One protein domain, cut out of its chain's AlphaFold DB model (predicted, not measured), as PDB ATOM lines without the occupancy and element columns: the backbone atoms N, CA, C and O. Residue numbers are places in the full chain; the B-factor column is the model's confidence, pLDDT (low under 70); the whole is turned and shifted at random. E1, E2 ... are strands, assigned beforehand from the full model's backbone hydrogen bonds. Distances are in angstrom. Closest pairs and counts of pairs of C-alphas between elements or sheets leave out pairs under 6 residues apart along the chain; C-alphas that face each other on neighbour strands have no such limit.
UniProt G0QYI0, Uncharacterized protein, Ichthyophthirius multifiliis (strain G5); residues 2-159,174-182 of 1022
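Overview. This is residues 2 to 159 and 174 to 182 of the 1022 residues of an uncharacterized protein of Ichthyophthirius multifiliis (strain G5) (UniProt G0QYI0). With little regular structure overall, two sheets, E4-E9-E6-E7 and E8-E5-E10, lie face to face as a small sandwich, and the hairpin E1-E2 forms an arm away from it. The printed part has 167 residues, of which 54 are in ten named strands, E1 to E10 in order along the chain, with no named helix; the class is all strand, the three sheets are antiparallel, and the whole is loose, with a radius of gyration of the C-alphas of 19.6 A and spans of 67 by 45 by 31 A.

Along the chain. The largest sheet holds E4, residues 66 to 71, E9, 143 to 149, 19.5 A long, E6, 100 to 105, and E7, 121 to 123. The second holds E8, 127 to 130, E5, 89 to 95, 19.6 A long, and E10, 174 to 178, ending at C-alpha (170.182, 135.757, 190.466). E3 is residues 56 to 61, E2 21 to 25, and E1, 8 to 12, begins at C-alpha (166.258, 155.375, 154.034).

Arrangement. In the sandwich, two sheets face to face, the parts of the sheet E4 E9 E6 E7 and of the sheet E8 E5 E10 that face each other are 9.8 A centre to centre. E4 and E9 are antiparallel neighbours, with N 69 and O 145 within hydrogen-bond range at 2.8 A. E3 pairs with no named strand. E1 and E2 are apart from E3 to E10.

Size, cuts and confidence. Residues 160 to 173 are cut, a 31.2 A gap between C-alphas. Residues 2 to 45 are under 70 in pLDDT, among others.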
ATOM      1  N   LYS A   2     172.012 172.713 148.328       30.89
ATOM      2  CA  LYS A   2     172.138 172.041 149.632       30.89
ATOM      3  C   LYS A   2     171.686 170.587 149.450       30.89
ATOM      4  O   LYS A   2     170.573 170.379 148.973       30.89
ATOM      5  N   GLY A   3     172.560 169.628 149.754       37.28
ATOM      6  CA  GLY A   3     172.271 168.198 149.645       37.28
ATOM      7  C   GLY A   3     171.050 167.841 150.486       37.28
ATOM      8  O   GLY A   3     171.060 167.998 151.704       37.28
ATOM      9  N   LEU A   4     169.976 167.435 149.818       42.34
ATOM     10  CA  LEU A   4     168.768 166.928 150.453       42.34
ATOM     11  C   LEU A   4     169.043 165.505 150.951       42.34
ATOM     12  O   LEU A   4     169.436 164.640 150.174       42.34
ATOM     13  N   ASN A   5     168.829 165.291 152.251       44.09
ATOM     14  CA  ASN A   5     168.855 163.991 152.920       44.09
ATOM     15  C   ASN A   5     167.796 163.053 152.315       44.09
ATOM     16  O   ASN A   5     166.638 163.083 152.727       44.09
ATOM     17  N   THR A   6     168.178 162.179 151.389       47.91
ATOM     18  CA  THR A   6     167.450 160.925 151.151       47.91
ATOM     19  C   THR A   6     167.947 159.909 152.171       47.91
ATOM     20  O   THR A   6     168.849 159.126 151.882       47.91
ATOM     21  N   LYS A   7     167.426 159.963 153.401       47.19
ATOM     22  CA  LYS A   7     167.693 158.912 154.388       47.19
ATOM     23  C   LYS A   7     166.697 157.767 154.159       47.19
ATOM     24  O   LYS A   7     165.493 158.036 154.189       47.19
ATOM     25  N   PRO A   8     167.143 156.525 153.907       47.91
ATOM     26  CA  PRO A   8     166.258 155.375 154.034       47.91
ATOM     27  C   PRO A   8     165.743 155.320 155.476       47.91
ATOM     28  O   PRO A   8     166.502 155.527 156.421       47.91
ATOM     29  N   VAL A   9     164.445 155.082 155.641       48.72
ATOM     30  CA  VAL A   9     163.834 154.847 156.950       48.72
ATOM     31  C   VAL A   9     163.649 153.345 157.073       48.72
ATOM     32  O   VAL A   9     162.813 152.756 156.383       48.72
ATOM     33  N   VAL A  10     164.457 152.714 157.920       50.59
ATOM     34  CA  VAL A  10     164.263 151.310 158.282       50.59
ATOM     35  C   VAL A  10     163.122 151.264 159.292       50.59
ATOM     36  O   VAL A  10     163.221 151.810 160.385       50.59
ATOM     37  N   LEU A  11     162.009 150.654 158.902       49.47
ATOM     38  CA  LEU A  11     160.879 150.391 159.779       49.47
ATOM     39  C   LEU A  11     161.049 148.968 160.312       49.47
ATOM     40  O   LEU A  11     160.625 147.994 159.684       49.47
ATOM     41  N   GLN A  12     161.703 148.834 161.464       50.12
ATOM     42  CA  GLN A  12     161.676 147.576 162.200       50.12
ATOM     43  C   GLN A  12     160.304 147.420 162.850       50.12
ATOM     44  O   GLN A  12     159.857 148.249 163.640       50.12
ATOM     45  N   GLY A  13     159.601 146.347 162.495       44.16
ATOM     46  CA  GLY A  13     158.373 145.987 163.182       44.16
ATOM     47  C   GLY A  13     158.711 145.498 164.586       44.16
ATOM     48  O   GLY A  13     158.953 144.308 164.750       44.16
ATOM     49  N   HIS A  14     158.677 146.379 165.591       39.88
ATOM     50  CA  HIS A  14     158.985 146.058 166.997       39.88
ATOM     51  C   HIS A  14     158.123 144.931 167.618       39.88
ATOM     52  O   HIS A  14     158.384 144.520 168.737       39.88
ATOM     53  N   ASN A  15     157.128 144.394 166.898       39.09
ATOM     54  CA  ASN A  15     156.246 143.304 167.341       39.09
ATOM     55  C   ASN A  15     156.117 142.144 166.331       39.09
ATOM     56  O   ASN A  15     155.241 141.285 166.476       39.09
ATOM     57  N   ALA A  16     156.924 142.107 165.266       40.38
ATOM     58  CA  ALA A  16     156.805 141.057 164.261       40.38
ATOM     59  C   ALA A  16     157.557 139.794 164.715       40.38
ATOM     60  O   ALA A  16     158.778 139.729 164.648       40.38
ATOM     61  N   LYS A  17     156.819 138.742 165.101       40.03
ATOM     62  CA  LYS A  17     157.347 137.385 165.387       40.03
ATOM     63  C   LYS A  17     158.083 136.723 164.204       40.03
ATOM     64  O   LYS A  17     158.583 135.611 164.323       40.03
ATOM     65  N   THR A  18     158.103 137.375 163.050       45.16
ATOM     66  CA  THR A  18     158.701 136.922 161.795       45.16
ATOM     67  C   THR A  18     159.618 138.042 161.312       45.16
ATOM     68  O   THR A  18     159.121 139.156 161.159       45.16
ATOM     69  N   GLY A  19     160.909 137.764 161.091       49.59
ATOM     70  CA  GLY A  19     161.982 138.724 160.761       49.59
ATOM     71  C   GLY A  19     161.824 139.498 159.443       49.59
ATOM     72  O   GLY A  19     162.699 139.464 158.585       49.59
ATOM     73  N   ALA A  20     160.700 140.184 159.260       51.38
ATOM     74  CA  ALA A  20     160.429 141.058 158.134       51.38
ATOM     75  C   ALA A  20     161.001 142.455 158.419       51.38
ATOM     76  O   ALA A  20     160.566 143.136 159.349       51.38
ATOM     77  N   ILE A  21     161.961 142.878 157.597       54.28
ATOM     78  CA  ILE A  21     162.525 144.232 157.597       54.28
ATOM     79  C   ILE A  21     161.812 145.031 156.505       54.28
ATOM     80  O   ILE A  21     161.817 144.630 155.340       54.28
ATOM     81  N   TYR A  22     161.200 146.158 156.866       58.31
ATOM     82  CA  TYR A  22     160.569 147.064 155.906       58.31
ATOM     83  C   TYR A  22     161.467 148.283 155.698       58.31
ATOM     84  O   TYR A  22     161.854 148.945 156.657       58.31
ATOM     85  N   ILE A  23     161.789 148.601 154.444       57.56
ATOM     86  CA  ILE A  23     162.597 149.774 154.098       57.56
ATOM     87  C   ILE A  23     161.708 150.768 153.363       57.56
ATOM     88  O   ILE A  23     161.244 150.507 152.253       57.56
ATOM     89  N   GLY A  24     161.458 151.909 153.999       58.28
ATOM     90  CA  GLY A  24     160.779 153.042 153.388       58.28
ATOM     91  C   GLY A  24     161.790 153.995 152.757       58.28
ATOM     92  O   GLY A  24     162.740 154.424 153.411       58.28
ATOM     93  N   VAL A  25     161.578 154.371 151.496       60.44
ATOM     94  CA  VAL A  25     162.371 155.414 150.827       60.44
ATOM     95  C   VAL A  25     161.500 156.642 150.618       60.44
ATOM     96  O   VAL A  25     160.490 156.583 149.919       60.44
ATOM     97  N   TYR A  26     161.902 157.764 151.213       57.03
ATOM     98  CA  TYR A  26     161.284 159.061 150.953       57.03
ATOM     99  C   TYR A  26     162.009 159.737 149.786       57.03
ATOM    100  O   TYR A  26     163.209 160.005 149.862       57.03
ATOM    101  N   GLY A  27     161.292 159.978 148.687       62.69
ATOM    102  CA  GLY A  27     161.898 160.358 147.415       62.69
ATOM    103  C   GLY A  27     160.971 161.122 146.469       62.69
ATOM    104  O   GLY A  27     159.771 161.237 146.708       62.69
ATOM    105  N   PHE A  28     161.534 161.661 145.387       64.00
ATOM    106  CA  PHE A  28     160.777 162.346 144.341       64.00
ATOM    107  C   PHE A  28     160.080 161.338 143.423       64.00
ATOM    108  O   PHE A  28     160.641 160.296 143.074       64.00
ATOM    109  N   ALA A  29     158.876 161.689 142.965       58.03
ATOM    110  CA  ALA A  29     158.204 160.947 141.907       58.03
ATOM    111  C   ALA A  29     159.107 160.866 140.656       58.03
ATOM    112  O   ALA A  29     159.747 161.851 140.289       58.03
ATOM    113  N   ASN A  30     159.141 159.697 140.007       60.88
ATOM    114  CA  ASN A  30     159.926 159.392 138.796       60.88
ATOM    115  C   ASN A  30     161.456 159.269 138.969       60.88
ATOM    116  O   ASN A  30     162.184 159.349 137.982       60.88
ATOM    117  N   THR A  31     161.960 159.032 140.185       62.16
ATOM    118  CA  THR A  31     163.373 158.667 140.418       62.16
ATOM    119  C   THR A  31     163.503 157.157 140.630       62.16
ATOM    120  O   THR A  31     162.713 156.567 141.365       62.16
ATOM    121  N   ILE A  32     164.490 156.520 139.993       63.78
ATOM    122  CA  ILE A  32     164.808 155.108 140.239       63.78
ATOM    123  C   ILE A  32     165.720 155.038 141.462       63.78
ATOM    124  O   ILE A  32     166.830 155.566 141.446       63.78
ATOM    125  N   TYR A  33     165.252 154.366 142.507       62.75
ATOM    126  CA  TYR A  33     166.036 154.066 143.699       62.75
ATOM    127  C   TYR A  33     166.532 152.622 143.616       62.75
ATOM    128  O   TYR A  33     165.740 151.714 143.377       62.75
ATOM    129  N   SER A  34     167.832 152.405 143.819       54.72
ATOM    130  CA  SER A  34     168.376 151.074 144.107       54.72
ATOM    131  C   SER A  34     168.685 150.997 145.593       54.72
ATOM    132  O   SER A  34     169.497 151.767 146.097       54.72
ATOM    133  N   ILE A  35     167.999 150.093 146.287       57.00
ATOM    134  CA  ILE A  35     168.217 149.808 147.702       57.00
ATOM    135  C   ILE A  35     169.015 148.512 147.753       57.00
ATOM    136  O   ILE A  35     168.523 147.469 147.327       57.00
ATOM    137  N   VAL A  36     170.242 148.579 148.258       52.97
ATOM    138  CA  VAL A  36     171.029 147.388 148.577       52.97
ATOM    139  C   VAL A  36     170.889 147.172 150.075       52.97
ATOM    140  O   VAL A  36     171.187 148.070 150.856       52.97
ATOM    141  N   THR A  37     170.347 146.023 150.466       50.62
ATOM    142  CA  THR A  37     170.220 145.626 151.872       50.62
ATOM    143  C   THR A  37     171.008 144.352 152.058       50.62
ATOM    144  O   THR A  37     170.731 143.354 151.395       50.62
ATOM    145  N   GLU A  38     171.983 144.394 152.950       46.34
ATOM    146  CA  GLU A  38     172.669 143.208 153.428       46.34
ATOM    147  C   GLU A  38     171.937 142.744 154.688       46.34
ATOM    148  O   GLU A  38     171.746 143.515 155.626       46.34
ATOM    149  N   VAL A  39     171.414 141.519 154.662       50.50
ATOM    150  CA  VAL A  39     170.697 140.926 155.795       50.50
ATOM    151  C   VAL A  39     171.494 139.717 156.243       50.50
ATOM    152  O   VAL A  39     171.509 138.690 155.558       50.50
ATOM    153  N   GLU A  40     172.147 139.827 157.394       46.56
ATOM    154  CA  GLU A  40     172.778 138.684 158.038       46.56
ATOM    155  C   GLU A  40     171.689 137.804 158.667       46.56
ATOM    156  O   GLU A  40     170.939 138.214 159.555       46.56
ATOM    157  N   ARG A  41     171.526 136.587 158.145       45.69
ATOM    158  CA  ARG A  41     170.499 135.654 158.613       45.69
ATOM    159  C   ARG A  41     170.943 135.019 159.936       45.69
ATOM    160  O   ARG A  41     171.822 134.161 159.941       45.69
ATOM    161  N   VAL A  42     170.276 135.397 161.030       50.84
ATOM    162  CA  VAL A  42     170.522 134.948 162.420       50.84
ATOM    163  C   VAL A  42     170.301 133.436 162.635       50.84
ATOM    164  O   VAL A  42     170.775 132.876 163.618       50.84
ATOM    165  N   ASP A  43     169.667 132.726 161.697       46.62
ATOM    166  CA  ASP A  43     169.278 131.305 161.798       46.62
ATOM    167  C   ASP A  43     170.450 130.298 161.947       46.62
ATOM    168  O   ASP A  43     170.212 129.097 162.075       46.62
ATOM    169  N   LYS A  44     171.713 130.749 161.916       51.72
ATOM    170  CA  LYS A  44     172.911 129.931 162.207       51.72
ATOM    171  C   LYS A  44     173.661 130.339 163.480       51.72
ATOM    172  O   LYS A  44     174.697 129.743 163.773       51.72
ATOM    173  N   LEU A  45     173.178 131.328 164.232       63.25
ATOM    174  CA  LEU A  45     173.829 131.743 165.472       63.25
ATOM    175  C   LEU A  45     173.598 130.681 166.552       63.25
ATOM    176  O   LEU A  45     172.468 130.339 166.898       63.25
ATOM    177  N   LYS A  46     174.699 130.126 167.065       77.06
ATOM    178  CA  LYS A  46     174.696 129.188 168.188       77.06
ATOM    179  C   LYS A  46     174.300 129.957 169.451       77.06
ATOM    180  O   LYS A  46     175.154 130.557 170.094       77.06
ATOM    181  N   ILE A  47     173.011 129.945 169.778       86.56
ATOM    182  CA  ILE A  47     172.489 130.494 171.032       86.56
ATOM    183  C   ILE A  47     172.800 129.511 172.156       86.56
ATOM    184  O   ILE A  47     172.506 128.317 172.048       86.56
ATOM    185  N   ILE A  48     173.392 130.011 173.235       92.38
ATOM    186  CA  ILE A  48     173.763 129.193 174.389       92.38
ATOM    187  C   ILE A  48     172.881 129.558 175.577       92.38
ATOM    188  O   ILE A  48     172.806 130.713 175.986       92.38
ATOM    189  N   HIS A  49     172.220 128.557 176.150       92.62
ATOM    190  CA  HIS A  49     171.455 128.733 177.377       92.62
ATOM    191  C   HIS A  49     172.399 128.679 178.576       92.62
ATOM    192  O   HIS A  49     173.067 127.667 178.793       92.62
ATOM    193  N   LEU A  50     172.461 129.771 179.336       92.31
ATOM    194  CA  LEU A  50     173.254 129.836 180.557       92.31
ATOM    195  C   LEU A  50     172.505 129.150 181.694       92.31
ATOM    196  O   LEU A  50     171.324 129.411 181.928       92.31
ATOM    197  N   VAL A  51     173.221 128.297 182.421       90.88
ATOM    198  CA  VAL A  51     172.758 127.747 183.692       90.88
ATOM    199  C   VAL A  51     173.108 128.751 184.785       90.88
ATOM    200  O   VAL A  51     174.247 129.213 184.857       90.88
ATOM    201  N   GLY A  52     172.130 129.101 185.620       88.81
ATOM    202  CA  GLY A  52     172.345 130.039 186.718       88.81
ATOM    203  C   GLY A  52     173.489 129.586 187.626       88.81
ATOM    204  O   GLY A  52     173.517 128.436 188.054       88.81
ATOM    205  N   GLY A  53     174.411 130.498 187.932       87.94
ATOM    206  CA  GLY A  53     175.504 130.265 188.877       87.94
ATOM    207  C   GLY A  53     176.659 129.421 188.341       87.94
ATOM    208  O   GLY A  53     177.539 129.075 189.118       87.94
ATOM    209  N   VAL A  54     176.686 129.091 187.046       90.31
ATOM    210  CA  VAL A  54     177.765 128.305 186.428       90.31
ATOM    211  C   VAL A  54     178.473 129.136 185.362       90.31
ATOM    212  O   VAL A  54     177.826 129.803 184.552       90.31
ATOM    213  N   TYR A  55     179.806 129.085 185.343       89.38
ATOM    214  CA  TYR A  55     180.594 129.715 184.289       89.38
ATOM    215  C   TYR A  55     180.466 128.957 182.968       89.38
ATOM    216  O   TYR A  55     180.705 127.755 182.877       89.38
ATOM    217  N   PHE A  56     180.147 129.697 181.916       92.19
ATOM    218  CA  PHE A  56     180.344 129.285 180.541       92.19
ATOM    219  C   PHE A  56     181.698 129.799 180.050       92.19
ATOM    220  O   PHE A  56     181.956 130.995 180.149       92.19
ATOM    221  N   GLN A  57     182.531 128.927 179.483       90.00
ATOM    222  CA  GLN A  57     183.775 129.312 178.815       90.00
ATOM    223  C   GLN A  57     183.552 129.407 177.302       90.00
ATOM    224  O   GLN A  57     183.031 128.478 176.679       90.00
ATOM    225  N   GLY A  58     183.932 130.538 176.712       89.75
ATOM    226  CA  GLY A  58     183.749 130.844 175.298       89.75
ATOM    227  C   GLY A  58     184.946 131.561 174.692       89.75
ATOM    228  O   GLY A  58     185.883 131.941 175.389       89.75
ATOM    229  N   HIS A  59     184.895 131.756 173.377       87.38
ATOM    230  CA  HIS A  59     185.849 132.582 172.649       87.38
ATOM    231  C   HIS A  59     185.133 133.368 171.549       87.38
ATOM    232  O   HIS A  59     184.171 132.885 170.949       87.38
ATOM    233  N   ILE A  60     185.611 134.578 171.279       86.69
ATOM    234  CA  ILE A  60     185.119 135.464 170.222       86.69
ATOM    235  C   ILE A  60     186.248 135.710 169.229       86.69
ATOM    236  O   ILE A  60     187.355 136.047 169.620       86.69
ATOM    237  N   SER A  61     185.981 135.560 167.936       83.94
ATOM    238  CA  SER A  61     187.000 135.703 166.886       83.94
ATOM    239  C   SER A  61     186.660 136.864 165.968       83.94
ATOM    240  O   SER A  61     185.506 137.275 165.882       83.94
ATOM    241  N   ARG A  62     187.624 137.342 165.177       80.94
ATOM    242  CA  ARG A  62     187.348 138.386 164.172       80.94
ATOM    243  C   ARG A  62     186.245 137.991 163.179       80.94
ATOM    244  O   ARG A  62     185.548 138.859 162.665       80.94
ATOM    245  N   LYS A  63     186.086 136.690 162.897       80.25
ATOM    246  CA  LYS A  63     185.032 136.163 162.008       80.25
ATOM    247  C   LYS A  63     183.671 136.058 162.696       80.25
ATOM    248  O   LYS A  63     182.659 136.162 162.020       80.25
ATOM    249  N   ASN A  64     183.664 135.833 164.007       84.19
ATOM    250  CA  ASN A  64     182.467 135.737 164.835       84.19
ATOM    251  C   ASN A  64     182.639 136.692 166.026       84.19
ATOM    252  O   ASN A  64     182.946 136.231 167.130       84.19
ATOM    253  N   PRO A  65     182.505 138.014 165.801       85.12
ATOM    254  CA  PRO A  65     182.793 139.027 166.812       85.12
ATOM    255  C   PRO A  65     181.736 139.074 167.923       85.12
ATOM    256  O   PRO A  65     181.879 139.851 168.858       85.12
ATOM    257  N   ILE A  66     180.662 138.284 167.822       88.44
ATOM    258  CA  ILE A  66     179.541 138.289 168.760       88.44
ATOM    259  C   ILE A  66     179.130 136.851 169.075       88.44
ATOM    260  O   ILE A  66     179.009 136.014 168.178       88.44
ATOM    261  N   GLN A  67     178.867 136.583 170.352       91.19
ATOM    262  CA  GLN A  67     178.286 135.339 170.831       91.19
ATOM    263  C   GLN A  67     177.033 135.623 171.662       91.19
ATOM    264  O   GLN A  67     177.047 136.463 172.562       91.19
ATOM    265  N   TYR A  68     175.950 134.903 171.363       92.00
ATOM    266  CA  TYR A  68     174.639 135.136 171.964       92.00
ATOM    267  C   TYR A  68     174.285 134.095 173.019       92.00
ATOM    268  O   TYR A  68     174.512 132.892 172.849       92.00
ATOM    269  N   PHE A  69     173.655 134.575 174.086       94.19
ATOM    270  CA  PHE A  69     173.224 133.772 175.213       94.19
ATOM    271  C   PHE A  69     171.789 134.086 175.610       94.19
ATOM    272  O   PHE A  69     171.270 135.173 175.356       94.19
ATOM    273  N   VAL A  70     171.171 133.119 176.279       93.19
ATOM    274  CA  VAL A  70     169.867 133.273 176.917       93.19
ATOM    275  C   VAL A  70     169.986 132.866 178.374       93.19
ATOM    276  O   VAL A  70     170.472 131.776 178.677       93.19
ATOM    277  N   TYR A  71     169.498 133.723 179.266       92.81
ATOM    278  CA  TYR A  71     169.377 133.422 180.685       92.81
ATOM    279  C   TYR A  71     167.929 133.572 181.144       92.81
ATOM    280  O   TYR A  71     167.305 134.618 180.964       92.81
ATOM    281  N   ASN A  72     167.407 132.515 181.762       90.31
ATOM    282  CA  ASN A  72     166.094 132.516 182.391       90.31
ATOM    283  C   ASN A  72     166.307 132.462 183.911       90.31
ATOM    284  O   ASN A  72     166.715 131.415 184.412       90.31
ATOM    285  N   PRO A  73     166.060 133.560 184.649       83.50
ATOM    286  CA  PRO A  73     166.296 133.606 186.093       83.50
ATOM    287  C   PRO A  73     165.338 132.703 186.883       83.50
ATOM    288  O   PRO A  73     165.650 132.327 188.009       83.50
ATOM    289  N   ILE A  74     164.192 132.341 186.298       78.38
ATOM    290  CA  ILE A  74     163.249 131.362 186.845       78.38
ATOM    291  C   ILE A  74     163.431 130.065 186.061       78.38
ATOM    292  O   ILE A  74     163.096 130.000 184.878       78.38
ATOM    293  N   ASN A  75     163.963 129.038 186.718       63.22
ATOM    294  CA  ASN A  75     163.978 127.683 186.181       63.22
ATOM    295  C   ASN A  75     162.708 126.967 186.669       63.22
ATOM    296  O   ASN A  75     162.422 126.985 187.866       63.22
ATOM    297  N   ASP A  76     161.961 126.316 185.769       51.31
ATOM    298  CA  ASP A  76     160.665 125.656 186.058       51.31
ATOM    299  C   ASP A  76     160.730 124.598 187.194       51.31
ATOM    300  O   ASP A  76     159.703 124.102 187.659       51.31
ATOM    301  N   SER A  77     161.927 124.227 187.664       51.56
ATOM    302  CA  SER A  77     162.144 123.279 188.761       51.56
ATOM    303  C   SER A  77     162.063 123.873 190.177       51.56
ATOM    304  O   SER A  77     161.851 123.101 191.114       51.56
ATOM    305  N   ASP A  78     162.195 125.196 190.355       54.00
ATOM    306  CA  ASP A  78     162.374 125.833 191.680       54.00
ATOM    307  C   ASP A  78     161.098 126.428 192.306       54.00
ATOM    308  O   ASP A  78     161.119 126.902 193.445       54.00
ATOM    309  N   ASP A  79     159.945 126.274 191.647       49.84
ATOM    310  CA  ASP A  79     158.611 126.743 192.079       49.84
ATOM    311  C   ASP A  79     158.124 126.189 193.445       49.84
ATOM    312  O   ASP A  79     157.029 126.504 193.921       49.84
ATOM    313  N   LYS A  80     158.921 125.346 194.117       50.12
ATOM    314  CA  LYS A  80     158.621 124.794 195.447       50.12
ATOM    315  C   LYS A  80     159.297 125.524 196.608       50.12
ATOM    316  O   LYS A  80     158.929 125.244 197.755       50.12
ATOM    317  N   GLN A  81     160.220 126.456 196.369       54.34
ATOM    318  CA  GLN A  81     160.777 127.274 197.448       54.34
ATOM    319  C   GLN A  81     159.851 128.465 197.737       54.34
ATOM    320  O   GLN A  81     159.755 129.437 196.999       54.34
ATOM    321  N   LYS A  82     159.080 128.331 198.821       47.41
ATOM    322  CA  LYS A  82     158.087 129.305 199.285       47.41
ATOM    323  C   LYS A  82     158.741 130.619 199.722       47.41
ATOM    324  O   LYS A  82     159.336 130.677 200.794       47.41
ATOM    325  N   GLY A  83     158.479 131.682 198.976       52.09
ATOM    326  CA  GLY A  83     158.675 133.067 199.397       52.09
ATOM    327  C   GLY A  83     158.891 133.949 198.179       52.09
ATOM    328  O   GLY A  83     159.621 133.559 197.283       52.09
ATOM    329  N   GLU A  84     158.231 135.105 198.107       50.78
ATOM    330  CA  GLU A  84     158.517 136.108 197.078       50.78
ATOM    331  C   GLU A  84     159.973 136.552 197.209       50.78
ATOM    332  O   GLU A  84     160.306 137.406 198.034       50.78
ATOM    333  N   THR A  85     160.855 135.948 196.424       53.16
ATOM    334  CA  THR A  85     162.239 136.370 196.385       53.16
ATOM    335  C   THR A  85     162.373 137.519 195.396       53.16
ATOM    336  O   THR A  85     162.026 137.450 194.215       53.16
ATOM    337  N   ASN A  86     162.755 138.659 195.952       57.34
ATOM    338  CA  ASN A  86     163.000 139.894 195.240       57.34
ATOM    339  C   ASN A  86     164.409 139.820 194.631       57.34
ATOM    340  O   ASN A  86     165.347 140.340 195.234       57.34
ATOM    341  N   ASP A  87     164.566 139.163 193.484       74.81
ATOM    342  CA  ASP A  87     165.900 138.762 193.026       74.81
ATOM    343  C   ASP A  87     166.526 139.718 192.016       74.81
ATOM    344  O   ASP A  87     165.993 139.929 190.933       74.81
ATOM    345  N   ASP A  88     167.683 140.280 192.344       86.75
ATOM    346  CA  ASP A  88     168.489 141.024 191.372       86.75
ATOM    347  C   ASP A  88     169.167 140.048 190.391       86.75
ATOM    348  O   ASP A  88     169.340 138.865 190.706       86.75
ATOM    349  N   ILE A  89     169.536 140.525 189.196       89.25
ATOM    350  CA  ILE A  89     170.207 139.717 188.165       89.25
ATOM    351  C   ILE A  89     171.620 140.229 187.946       89.25
ATOM    352  O   ILE A  89     171.865 141.430 187.873       89.25
ATOM    353  N   GLU A  90     172.550 139.292 187.820       90.31
ATOM    354  CA  GLU A  90     173.976 139.569 187.805       90.31
ATOM    355  C   GLU A  90     174.646 138.779 186.698       90.31
ATOM    356  O   GLU A  90     174.422 137.574 186.552       90.31
ATOM    357  N   PHE A  91     175.521 139.451 185.964       90.62
ATOM    358  CA  PHE A  91     176.389 138.834 184.982       90.62
ATOM    359  C   PHE A  91     177.835 139.079 185.376       90.62
ATOM    360  O   PHE A  91     178.301 140.214 185.436       90.62
ATOM    361  N   ASN A  92     178.533 137.989 185.654       87.81
ATOM    362  CA  ASN A  92     179.954 137.946 185.930       87.81
ATOM    363  C   ASN A  92     180.684 137.579 184.645       87.81
ATOM    364  O   ASN A  92     180.524 136.475 184.129       87.81
ATOM    365  N   PHE A  93     181.486 138.502 184.140       86.62
ATOM    366  CA  PHE A  93     182.201 138.372 182.887       86.62
ATOM    367  C   PHE A  93     183.709 138.447 183.145       86.62
ATOM    368  O   PHE A  93     184.212 139.414 183.711       86.62
ATOM    369  N   LYS A  94     184.450 137.425 182.731       82.19
ATOM    370  CA  LYS A  94     185.912 137.464 182.683       82.19
ATOM    371  C   LYS A  94     186.332 137.434 181.235       82.19
ATOM    372  O   LYS A  94     185.922 136.553 180.500       82.19
ATOM    373  N   GLY A  95     187.167 138.361 180.827       76.44
ATOM    374  CA  GLY A  95     187.706 138.403 179.482       76.44
ATOM    375  C   GLY A  95     188.759 139.486 179.413       76.44
ATOM    376  O   GLY A  95     188.991 140.198 180.393       76.44
ATOM    377  N   GLN A  96     189.387 139.621 178.252       73.12
ATOM    378  CA  GLN A  96     190.307 140.725 178.017       73.12
ATOM    379  C   GLN A  96     189.527 142.037 178.145       73.12
ATOM    380  O   GLN A  96     188.602 142.301 177.368       73.12
ATOM    381  N   LYS A  97     189.866 142.817 179.177       69.75
ATOM    382  CA  LYS A  97     189.225 144.097 179.482       69.75
ATOM    383  C   LYS A  97     189.244 144.976 178.235       69.75
ATOM    384  O   LYS A  97     190.189 144.906 177.453       69.75
ATOM    385  N   ASP A  98     188.184 145.756 178.025       66.62
ATOM    386  CA  ASP A  98     188.064 146.721 176.919       66.62
ATOM    387  C   ASP A  98     188.009 146.152 175.489       66.62
ATOM    388  O   ASP A  98     187.648 146.859 174.541       66.62
ATOM    389  N   LYS A  99     188.277 144.856 175.323       76.19
ATOM    390  CA  LYS A  99     188.086 144.138 174.063       76.19
ATOM    391  C   LYS A  99     186.713 143.500 173.966       76.19
ATOM    392  O   LYS A  99     186.242 143.264 172.861       76.19
ATOM    393  N   LEU A 100     186.058 143.235 175.090       83.81
ATOM    394  CA  LEU A 100     184.764 142.568 175.127       83.81
ATOM    395  C   LEU A 100     183.756 143.387 175.942       83.81
ATOM    396  O   LEU A 100     184.080 143.914 177.005       83.81
ATOM    397  N   ILE A 101     182.532 143.475 175.434       86.19
ATOM    398  CA  ILE A 101     181.378 144.091 176.089       86.19
ATOM    399  C   ILE A 101     180.282 143.049 176.274       86.19
ATOM    400  O   ILE A 101     180.064 142.204 175.405       86.19
ATOM    401  N   ILE A 102     179.580 143.123 177.402       89.12
ATOM    402  CA  ILE A 102     178.327 142.405 177.606       89.12
ATOM    403  C   ILE A 102     177.165 143.369 177.393       89.12
ATOM    404  O   ILE A 102     177.125 144.448 177.984       89.12
ATOM    405  N   LEU A 103     176.221 142.960 176.554       89.62
ATOM    406  CA  LEU A 103     174.964 143.651 176.305       89.62
ATOM    407  C   LEU A 103     173.813 142.747 176.728       89.62
ATOM    408  O   LEU A 103     173.854 141.541 176.471       89.62
ATOM    409  N   VAL A 104     172.786 143.315 177.356       90.50
ATOM    410  CA  VAL A 104     171.626 142.563 177.842       90.50
ATOM    411  C   VAL A 104     170.332 143.312 177.546       90.50
ATOM    412  O   VAL A 104     170.196 144.483 177.895       90.50
ATOM    413  N   ASN A 105     169.368 142.583 176.986       89.44
ATOM    414  CA  ASN A 105     167.983 142.996 176.777       89.44
ATOM    415  C   ASN A 105     167.039 142.001 177.461       89.44
ATOM    416  O   ASN A 105     167.367 140.827 177.637       89.44
ATOM    417  N   ASN A 106     165.835 142.444 177.812       87.44
ATOM    418  CA  ASN A 106     164.809 141.579 178.405       87.44
ATOM    419  C   ASN A 106     163.452 141.626 177.680       87.44
ATOM    420  O   ASN A 106     162.508 140.963 178.099       87.44
ATOM    421  N   ASP A 107     163.351 142.360 176.572       80.75
ATOM    422  CA  ASP A 107     162.147 142.455 175.736       80.75
ATOM    423  C   ASP A 107     162.013 141.295 174.724       80.75
ATOM    424  O   ASP A 107     161.097 141.269 173.900       80.75
ATOM    425  N   GLY A 108     162.922 140.317 174.794       78.44
ATOM    426  CA  GLY A 108     162.999 139.173 173.886       78.44
ATOM    427  C   GLY A 108     163.778 139.442 172.596       78.44
ATOM    428  O   GLY A 108     163.921 138.525 171.787       78.44
ATOM    429  N   THR A 109     164.301 140.654 172.394       81.06
ATOM    430  CA  THR A 109     165.216 140.965 171.289       81.06
ATOM    431  C   THR A 109     166.666 140.745 171.713       81.06
ATOM    432  O   THR A 109     167.033 141.035 172.848       81.06
ATOM    433  N   TYR A 110     167.510 140.224 170.818       80.62
ATOM    434  CA  TYR A 110     168.953 140.183 171.073       80.62
ATOM    435  C   TYR A 110     169.543 141.590 170.969       80.62
ATOM    436  O   TYR A 110     169.149 142.315 170.059       80.62
ATOM    437  N   PRO A 111     170.478 141.979 171.846       79.12
ATOM    438  CA  PRO A 111     171.143 143.269 171.737       79.12
ATOM    439  C   PRO A 111     172.123 143.311 170.550       79.12
ATOM    440  O   PRO A 111     172.713 142.292 170.174       79.12
ATOM    441  N   TYR A 112     172.303 144.495 169.964       71.88
ATOM    442  CA  TYR A 112     173.266 144.789 168.893       71.88
ATOM    443  C   TYR A 112     173.777 146.227 169.037       71.88
ATOM    444  O   TYR A 112     173.048 147.099 169.502       71.88
ATOM    445  N   SER A 113     175.029 146.471 168.638       58.91
ATOM    446  CA  SER A 113     175.719 147.753 168.852       58.91
ATOM    447  C   SER A 113     175.161 148.917 168.031       58.91
ATOM    448  O   SER A 113     175.217 150.061 168.475       58.91
ATOM    449  N   ASP A 114     174.591 148.626 166.859       53.78
ATOM    450  CA  ASP A 114     174.292 149.630 165.837       53.78
ATOM    451  C   ASP A 114     172.773 149.765 165.632       53.78
ATOM    452  O   ASP A 114     172.210 149.321 164.629       53.78
ATOM    453  N   GLY A 115     172.065 150.366 166.593       50.88
ATOM    454  CA  GLY A 115     170.646 150.694 166.420       50.88
ATOM    455  C   GLY A 115     169.990 151.380 167.619       50.88
ATOM    456  O   GLY A 115     170.302 151.080 168.764       50.88
ATOM    457  N   GLU A 116     169.014 152.260 167.359       46.22
ATOM    458  CA  GLU A 116     168.111 152.857 168.368       46.22
ATOM    459  C   GLU A 116     167.085 151.841 168.925       46.22
ATOM    460  O   GLU A 116     165.952 152.194 169.261       46.22
ATOM    461  N   ASN A 117     167.432 150.554 168.991       43.50
ATOM    462  CA  ASN A 117     166.489 149.529 169.415       43.50
ATOM    463  C   ASN A 117     166.477 149.394 170.921       43.50
ATOM    464  O   ASN A 117     167.208 148.601 171.504       43.50
ATOM    465  N   GLY A 118     165.564 150.149 171.521       55.16
ATOM    466  CA  GLY A 118     165.173 149.948 172.901       55.16
ATOM    467  C   GLY A 118     166.284 150.247 173.900       55.16
ATOM    468  O   GLY A 118     167.365 150.740 173.589       55.16
ATOM    469  N   PHE A 119     165.951 150.024 175.158       55.53
ATOM    470  CA  PHE A 119     166.894 150.160 176.250       55.53
ATOM    471  C   PHE A 119     167.732 148.886 176.361       55.53
ATOM    472  O   PHE A 119     167.179 147.790 176.354       55.53
ATOM    473  N   GLN A 120     169.042 149.056 176.513       78.94
ATOM    474  CA  GLN A 120     169.999 147.972 176.715       78.94
ATOM    475  C   GLN A 120     170.811 148.234 177.982       78.94
ATOM    476  O   GLN A 120     171.273 149.357 178.215       78.94
ATOM    477  N   TRP A 121     171.003 147.200 178.797       81.38
ATOM    478  CA  TRP A 121     172.045 147.230 179.817       81.38
ATOM    479  C   TRP A 121     173.375 146.854 179.166       81.38
ATOM    480  O   TRP A 121     173.429 145.905 178.385       81.38
ATOM    481  N   GLN A 122     174.450 147.564 179.506       83.94
ATOM    482  CA  GLN A 122     175.784 147.288 178.977       83.94
ATOM    483  C   GLN A 122     176.855 147.366 180.063       83.94
ATOM    484  O   GLN A 122     176.738 148.160 180.995       83.94
ATOM    485  N   SER A 123     177.903 146.554 179.931       77.25
ATOM    486  CA  SER A 123     179.114 146.657 180.749       77.25
ATOM    487  C   SER A 123     180.351 146.192 179.980       77.25
ATOM    488  O   SER A 123     180.324 145.182 179.281       77.25
ATOM    489  N   SER A 124     181.458 146.911 180.144       71.38
ATOM    490  CA  SER A 124     182.815 146.541 179.700       71.38
ATOM    491  C   SER A 124     183.711 146.107 180.870       71.38
ATOM    492  O   SER A 124     184.841 145.664 180.673       71.38
ATOM    493  N   ASN A 125     183.213 146.211 182.106       65.38
ATOM    494  CA  ASN A 125     184.015 146.135 183.331       65.38
ATOM    495  C   ASN A 125     184.010 144.745 183.988       65.38
ATOM    496  O   ASN A 125     184.290 144.612 185.180       65.38
ATOM    497  N   GLY A 126     183.649 143.701 183.240       74.06
ATOM    498  CA  GLY A 126     183.604 142.335 183.770       74.06
ATOM    499  C   GLY A 126     182.424 142.033 184.699       74.06
ATOM    500  O   GLY A 126     182.322 140.935 185.240       74.06
ATOM    501  N   TYR A 127     181.517 142.987 184.905       82.62
ATOM    502  CA  TYR A 127     180.374 142.805 185.791       82.62
ATOM    503  C   TYR A 127     179.192 143.674 185.364       82.62
ATOM    504  O   TYR A 127     179.364 144.870 185.120       82.62
ATOM    505  N   LEU A 128     177.996 143.096 185.288       86.50
ATOM    506  CA  LEU A 128     176.749 143.818 185.042       86.50
ATOM    507  C   LEU A 128     175.712 143.438 186.102       86.50
ATOM    508  O   LEU A 128     175.385 142.265 186.261       86.50
ATOM    509  N   PHE A 129     175.176 144.447 186.786       86.75
ATOM    510  CA  PHE A 129     174.117 144.312 187.782       86.75
ATOM    511  C   PHE A 129     172.832 144.945 187.258       86.75
ATOM    512  O   PHE A 129     172.834 146.102 186.843       86.75
ATOM    513  N   ILE A 130     171.743 144.187 187.298       88.50
ATOM    514  CA  ILE A 130     170.404 144.654 186.960       88.50
ATOM    515  C   ILE A 130     169.572 144.598 188.233       88.50
ATOM    516  O   ILE A 130     169.246 143.515 188.732       88.50
ATOM    517  N   SER A 131     169.218 145.772 188.752       85.69
ATOM    518  CA  SER A 131     168.451 145.849 189.985       85.69
ATOM    519  C   SER A 131     166.988 145.542 189.713       85.69
ATOM    520  O   SER A 131     166.389 146.056 188.774       85.69
ATOM    521  N   ARG A 132     166.337 144.844 190.637       84.56
ATOM    522  CA  ARG A 132     164.874 144.730 190.690       84.56
ATOM    523  C   ARG A 132     164.152 146.080 190.777       84.56
ATOM    524  O   ARG A 132     162.949 146.156 190.541       84.56
ATOM    525  N   LYS A 133     164.859 147.141 191.191       84.69
ATOM    526  CA  LYS A 133     164.340 148.518 191.227       84.69
ATOM    527  C   LYS A 133     164.379 149.190 189.850       84.69
ATOM    528  O   LYS A 133     163.753 150.241 189.690       84.69
ATOM    529  N   ASP A 134     165.090 148.624 188.874       83.62
ATOM    530  CA  ASP A 134     165.095 149.148 187.516       83.62
ATOM    531  C   ASP A 134     163.699 149.035 186.914       83.62
ATOM    532  O   ASP A 134     163.073 147.979 186.923       83.62
ATOM    533  N   LYS A 135     163.209 150.131 186.323       84.62
ATOM    534  CA  LYS A 135     161.878 150.175 185.682       84.62
ATOM    535  C   LYS A 135     161.696 149.117 184.594       84.62
ATOM    536  O   LYS A 135     160.571 148.800 184.229       84.62
ATOM    537  N   GLN A 136     162.814 148.678 184.038       83.50
ATOM    538  CA  GLN A 136     162.909 147.781 182.901       83.50
ATOM    539  C   GLN A 136     162.999 146.328 183.355       83.50
ATOM    540  O   GLN A 136     162.794 145.450 182.539       83.50
ATOM    541  N   TYR A 137     163.303 146.059 184.626       86.69
ATOM    542  CA  TYR A 137     163.472 144.710 185.146       86.69
ATOM    543  C   TYR A 137     162.158 143.913 185.080       86.69
ATOM    544  O   TYR A 137     161.100 144.396 185.487       86.69
ATOM    545  N   ASP A 138     162.241 142.662 184.624       84.69
ATOM    546  CA  ASP A 138     161.144 141.700 184.696       84.69
ATOM    547  C   ASP A 138     161.694 140.318 185.051       84.69
ATOM    548  O   ASP A 138     162.356 139.660 184.251       84.69
ATOM    549  N   LYS A 139     161.348 139.841 186.248       81.62
ATOM    550  CA  LYS A 139     161.769 138.529 186.753       81.62
ATOM    551  C   LYS A 139     161.332 137.350 185.883       81.62
ATOM    552  O   LYS A 139     161.905 136.276 186.006       81.62
ATOM    553  N   LYS A 140     160.282 137.499 185.068       83.56
ATOM    554  CA  LYS A 140     159.784 136.442 184.172       83.56
ATOM    555  C   LYS A 140     160.351 136.549 182.761       83.56
ATOM    556  O   LYS A 140     160.060 135.685 181.934       83.56
ATOM    557  N   ALA A 141     161.115 137.599 182.474       85.00
ATOM    558  CA  ALA A 141     161.701 137.777 181.165       85.00
ATOM    559  C   ALA A 141     162.813 136.759 180.909       85.00
ATOM    560  O   ALA A 141     163.535 136.327 181.808       85.00
ATOM    561  N   SER A 142     162.954 136.413 179.633       88.50
ATOM    562  CA  SER A 142     164.111 135.695 179.121       88.50
ATOM    563  C   SER A 142     165.153 136.727 178.707       88.50
ATOM    564  O   SER A 142     164.955 137.446 177.723       88.50
ATOM    565  N   TYR A 143     166.235 136.833 179.472       91.69
ATOM    566  CA  TYR A 143     167.276 137.828 179.244       91.69
ATOM    567  C   TYR A 143     168.136 137.388 178.060       91.69
ATOM    568  O   TYR A 143     168.804 136.353 178.114       91.69
ATOM    569  N   GLN A 144     168.079 138.170 176.984       92.06
ATOM    570  CA  GLN A 144     168.875 137.976 175.779       92.06
ATOM    571  C   GLN A 144     170.194 138.716 175.958       92.06
ATOM    572  O   GLN A 144     170.209 139.912 176.248       92.06
ATOM    573  N   ILE A 145     171.299 138.006 175.801       92.62
ATOM    574  CA  ILE A 145     172.630 138.512 176.123       92.62
ATOM    575  C   ILE A 145     173.502 138.388 174.881       92.62
ATOM    576  O   ILE A 145     173.439 137.385 174.170       92.62
ATOM    577  N   ALA A 146     174.347 139.382 174.642       91.19
ATOM    578  CA  ALA A 146     175.429 139.296 173.679       91.19
ATOM    579  C   ALA A 146     176.748 139.597 174.385       91.19
ATOM    580  O   ALA A 146     176.866 140.607 175.077       91.19
ATOM    581  N   VAL A 147     177.739 138.732 174.195       91.50
ATOM    582  CA  VAL A 147     179.140 139.091 174.422       91.50
ATOM    583  C   VAL A 147     179.702 139.469 173.066       91.50
ATOM    584  O   VAL A 147     179.623 138.682 172.123       91.50
ATOM    585  N   MET A 148     180.217 140.684 172.953       88.25
ATOM    586  CA  MET A 148     180.642 141.261 171.687       88.25
ATOM    587  C   MET A 148     182.052 141.830 171.806       88.25
ATOM    588  O   MET A 148     182.398 142.472 172.793       88.25
ATOM    589  N   ALA A 149     182.852 141.619 170.768       83.81
ATOM    590  CA  ALA A 149     184.107 142.309 170.550       83.81
ATOM    591  C   ALA A 149     183.874 143.795 170.272       83.81
ATOM    592  O   ALA A 149     183.080 144.155 169.405       83.81
ATOM    593  N   THR A 150     184.591 144.666 170.978       78.88
ATOM    594  CA  THR A 150     184.619 146.101 170.671       78.88
ATOM    595  C   THR A 150     185.263 146.357 169.305       78.88
ATOM    596  O   THR A 150     186.000 145.523 168.774       78.88
ATOM    597  N   GLU A 151     185.059 147.546 168.732       70.38
ATOM    598  CA  GLU A 151     185.676 147.931 167.448       70.38
ATOM    599  C   GLU A 151     187.214 147.840 167.437       70.38
ATOM    600  O   GLU A 151     187.836 147.798 166.374       70.38
ATOM    601  N   HIS A 152     187.838 147.834 168.616       67.81
ATOM    602  CA  HIS A 152     189.286 147.769 168.797       67.81
ATOM    603  C   HIS A 152     189.769 146.401 169.289       67.81
ATOM    604  O   HIS A 152     190.972 146.177 169.355       67.81
ATOM    605  N   ALA A 153     188.864 145.462 169.564       71.56
ATOM    606  CA  ALA A 153     189.182 144.166 170.157       71.56
ATOM    607  C   ALA A 153     190.192 143.340 169.345       71.56
ATOM    608  O   ALA A 153     191.018 142.625 169.907       71.56
ATOM    609  N   PHE A 154     190.134 143.473 168.018       71.56
ATOM    610  CA  PHE A 154     191.035 142.804 167.075       71.56
ATOM    611  C   PHE A 154     192.014 143.761 166.395       71.56
ATOM    612  O   PHE A 154     192.746 143.349 165.496       71.56
ATOM    613  N   LYS A 155     192.008 145.044 166.775       64.88
ATOM    614  CA  LYS A 155     193.043 145.981 166.345       64.88
ATOM    615  C   LYS A 155     194.242 145.723 167.248       64.88
ATOM    616  O   LYS A 155     194.359 146.311 168.319       64.88
ATOM    617  N   VAL A 156     195.089 144.780 166.845       54.97
ATOM    618  CA  VAL A 156     196.404 144.597 167.458       54.97
ATOM    619  C   VAL A 156     197.209 145.814 167.059       54.97
ATOM    620  O   VAL A 156     197.742 145.851 165.963       54.97
ATOM    621  N   SER A 157     197.214 146.845 167.899       48.47
ATOM    622  CA  SER A 157     198.006 148.057 167.697       48.47
ATOM    623  C   SER A 157     197.640 148.898 166.443       48.47
ATOM    624  O   SER A 157     197.234 148.392 165.396       48.47
ATOM    625  N   PRO A 158     197.792 150.232 166.483       47.12
ATOM    626  CA  PRO A 158     197.719 151.071 165.282       47.12
ATOM    627  C   PRO A 158     198.828 150.790 164.239       47.12
ATOM    628  O   PRO A 158     198.817 151.408 163.176       47.12
ATOM    629  N   TYR A 159     199.764 149.864 164.505       43.50
ATOM    630  CA  TYR A 159     200.973 149.642 163.695       43.50
ATOM    631  C   TYR A 159     201.013 148.348 162.875       43.50
ATOM    632  O   TYR A 159     201.978 148.124 162.142       43.50
ATOM    633  N   LEU A 174     181.624 133.638 181.123       92.88
ATOM    634  CA  LEU A 174     180.380 134.331 181.439       92.88
ATOM    635  C   LEU A 174     179.562 133.494 182.414       92.88
ATOM    636  O   LEU A 174     179.249 132.342 182.132       92.88
ATOM    637  N   MET A 175     179.166 134.085 183.530       93.62
ATOM    638  CA  MET A 175     178.212 133.504 184.463       93.62
ATOM    639  C   MET A 175     177.040 134.460 184.632       93.62
ATOM    640  O   MET A 175     177.235 135.639 184.908       93.62
ATOM    641  N   ALA A 176     175.828 133.935 184.507       92.88
ATOM    642  CA  ALA A 176     174.610 134.637 184.880       92.88
ATOM    643  C   ALA A 176     174.092 134.058 186.196       92.88
ATOM    644  O   ALA A 176     174.126 132.845 186.396       92.88
ATOM    645  N   SER A 177     173.617 134.898 187.104       90.44
ATOM    646  CA  SER A 177     173.075 134.455 188.388       90.44
ATOM    647  C   SER A 177     172.014 135.422 188.885       90.44
ATOM    648  O   SER A 177     172.104 136.620 188.629       90.44
ATOM    649  N   SER A 178     171.031 134.916 189.623       86.25
ATOM    650  CA  SER A 178     170.182 135.757 190.466       86.25
ATOM    651  C   SER A 178     170.731 135.796 191.897       86.25
ATOM    652  O   SER A 178     171.602 134.998 192.256       86.25
ATOM    653  N   SER A 179     170.242 136.711 192.736       75.25
ATOM    654  CA  SER A 179     170.723 136.862 194.121       75.25
ATOM    655  C   SER A 179     170.620 135.603 194.990       75.25
ATOM    656  O   SER A 179     171.397 135.479 195.935       75.25
ATOM    657  N   ASN A 180     169.728 134.663 194.661       75.75
ATOM    658  CA  ASN A 180     169.532 133.418 195.417       75.75
ATOM    659  C   ASN A 180     170.053 132.180 194.692       75.75
ATOM    660  O   ASN A 180     169.680 131.068 195.040       75.75
ATOM    661  N   VAL A 181     170.879 132.343 193.668       84.31
ATOM    662  CA  VAL A 181     171.530 131.206 193.023       84.31
ATOM    663  C   VAL A 181     172.885 130.980 193.684       84.31
ATOM    664  O   VAL A 181     173.644 131.924 193.906       84.31
ATOM    665  N   VAL A 182     173.191 129.719 193.994       86.75
ATOM    666  CA  VAL A 182     174.526 129.332 194.458       86.75
ATOM    667  C   VAL A 182     175.492 129.413 193.281       86.75
ATOM    668  O   VAL A 182     175.270 128.781 192.251       86.75
TER     669      VAL A 182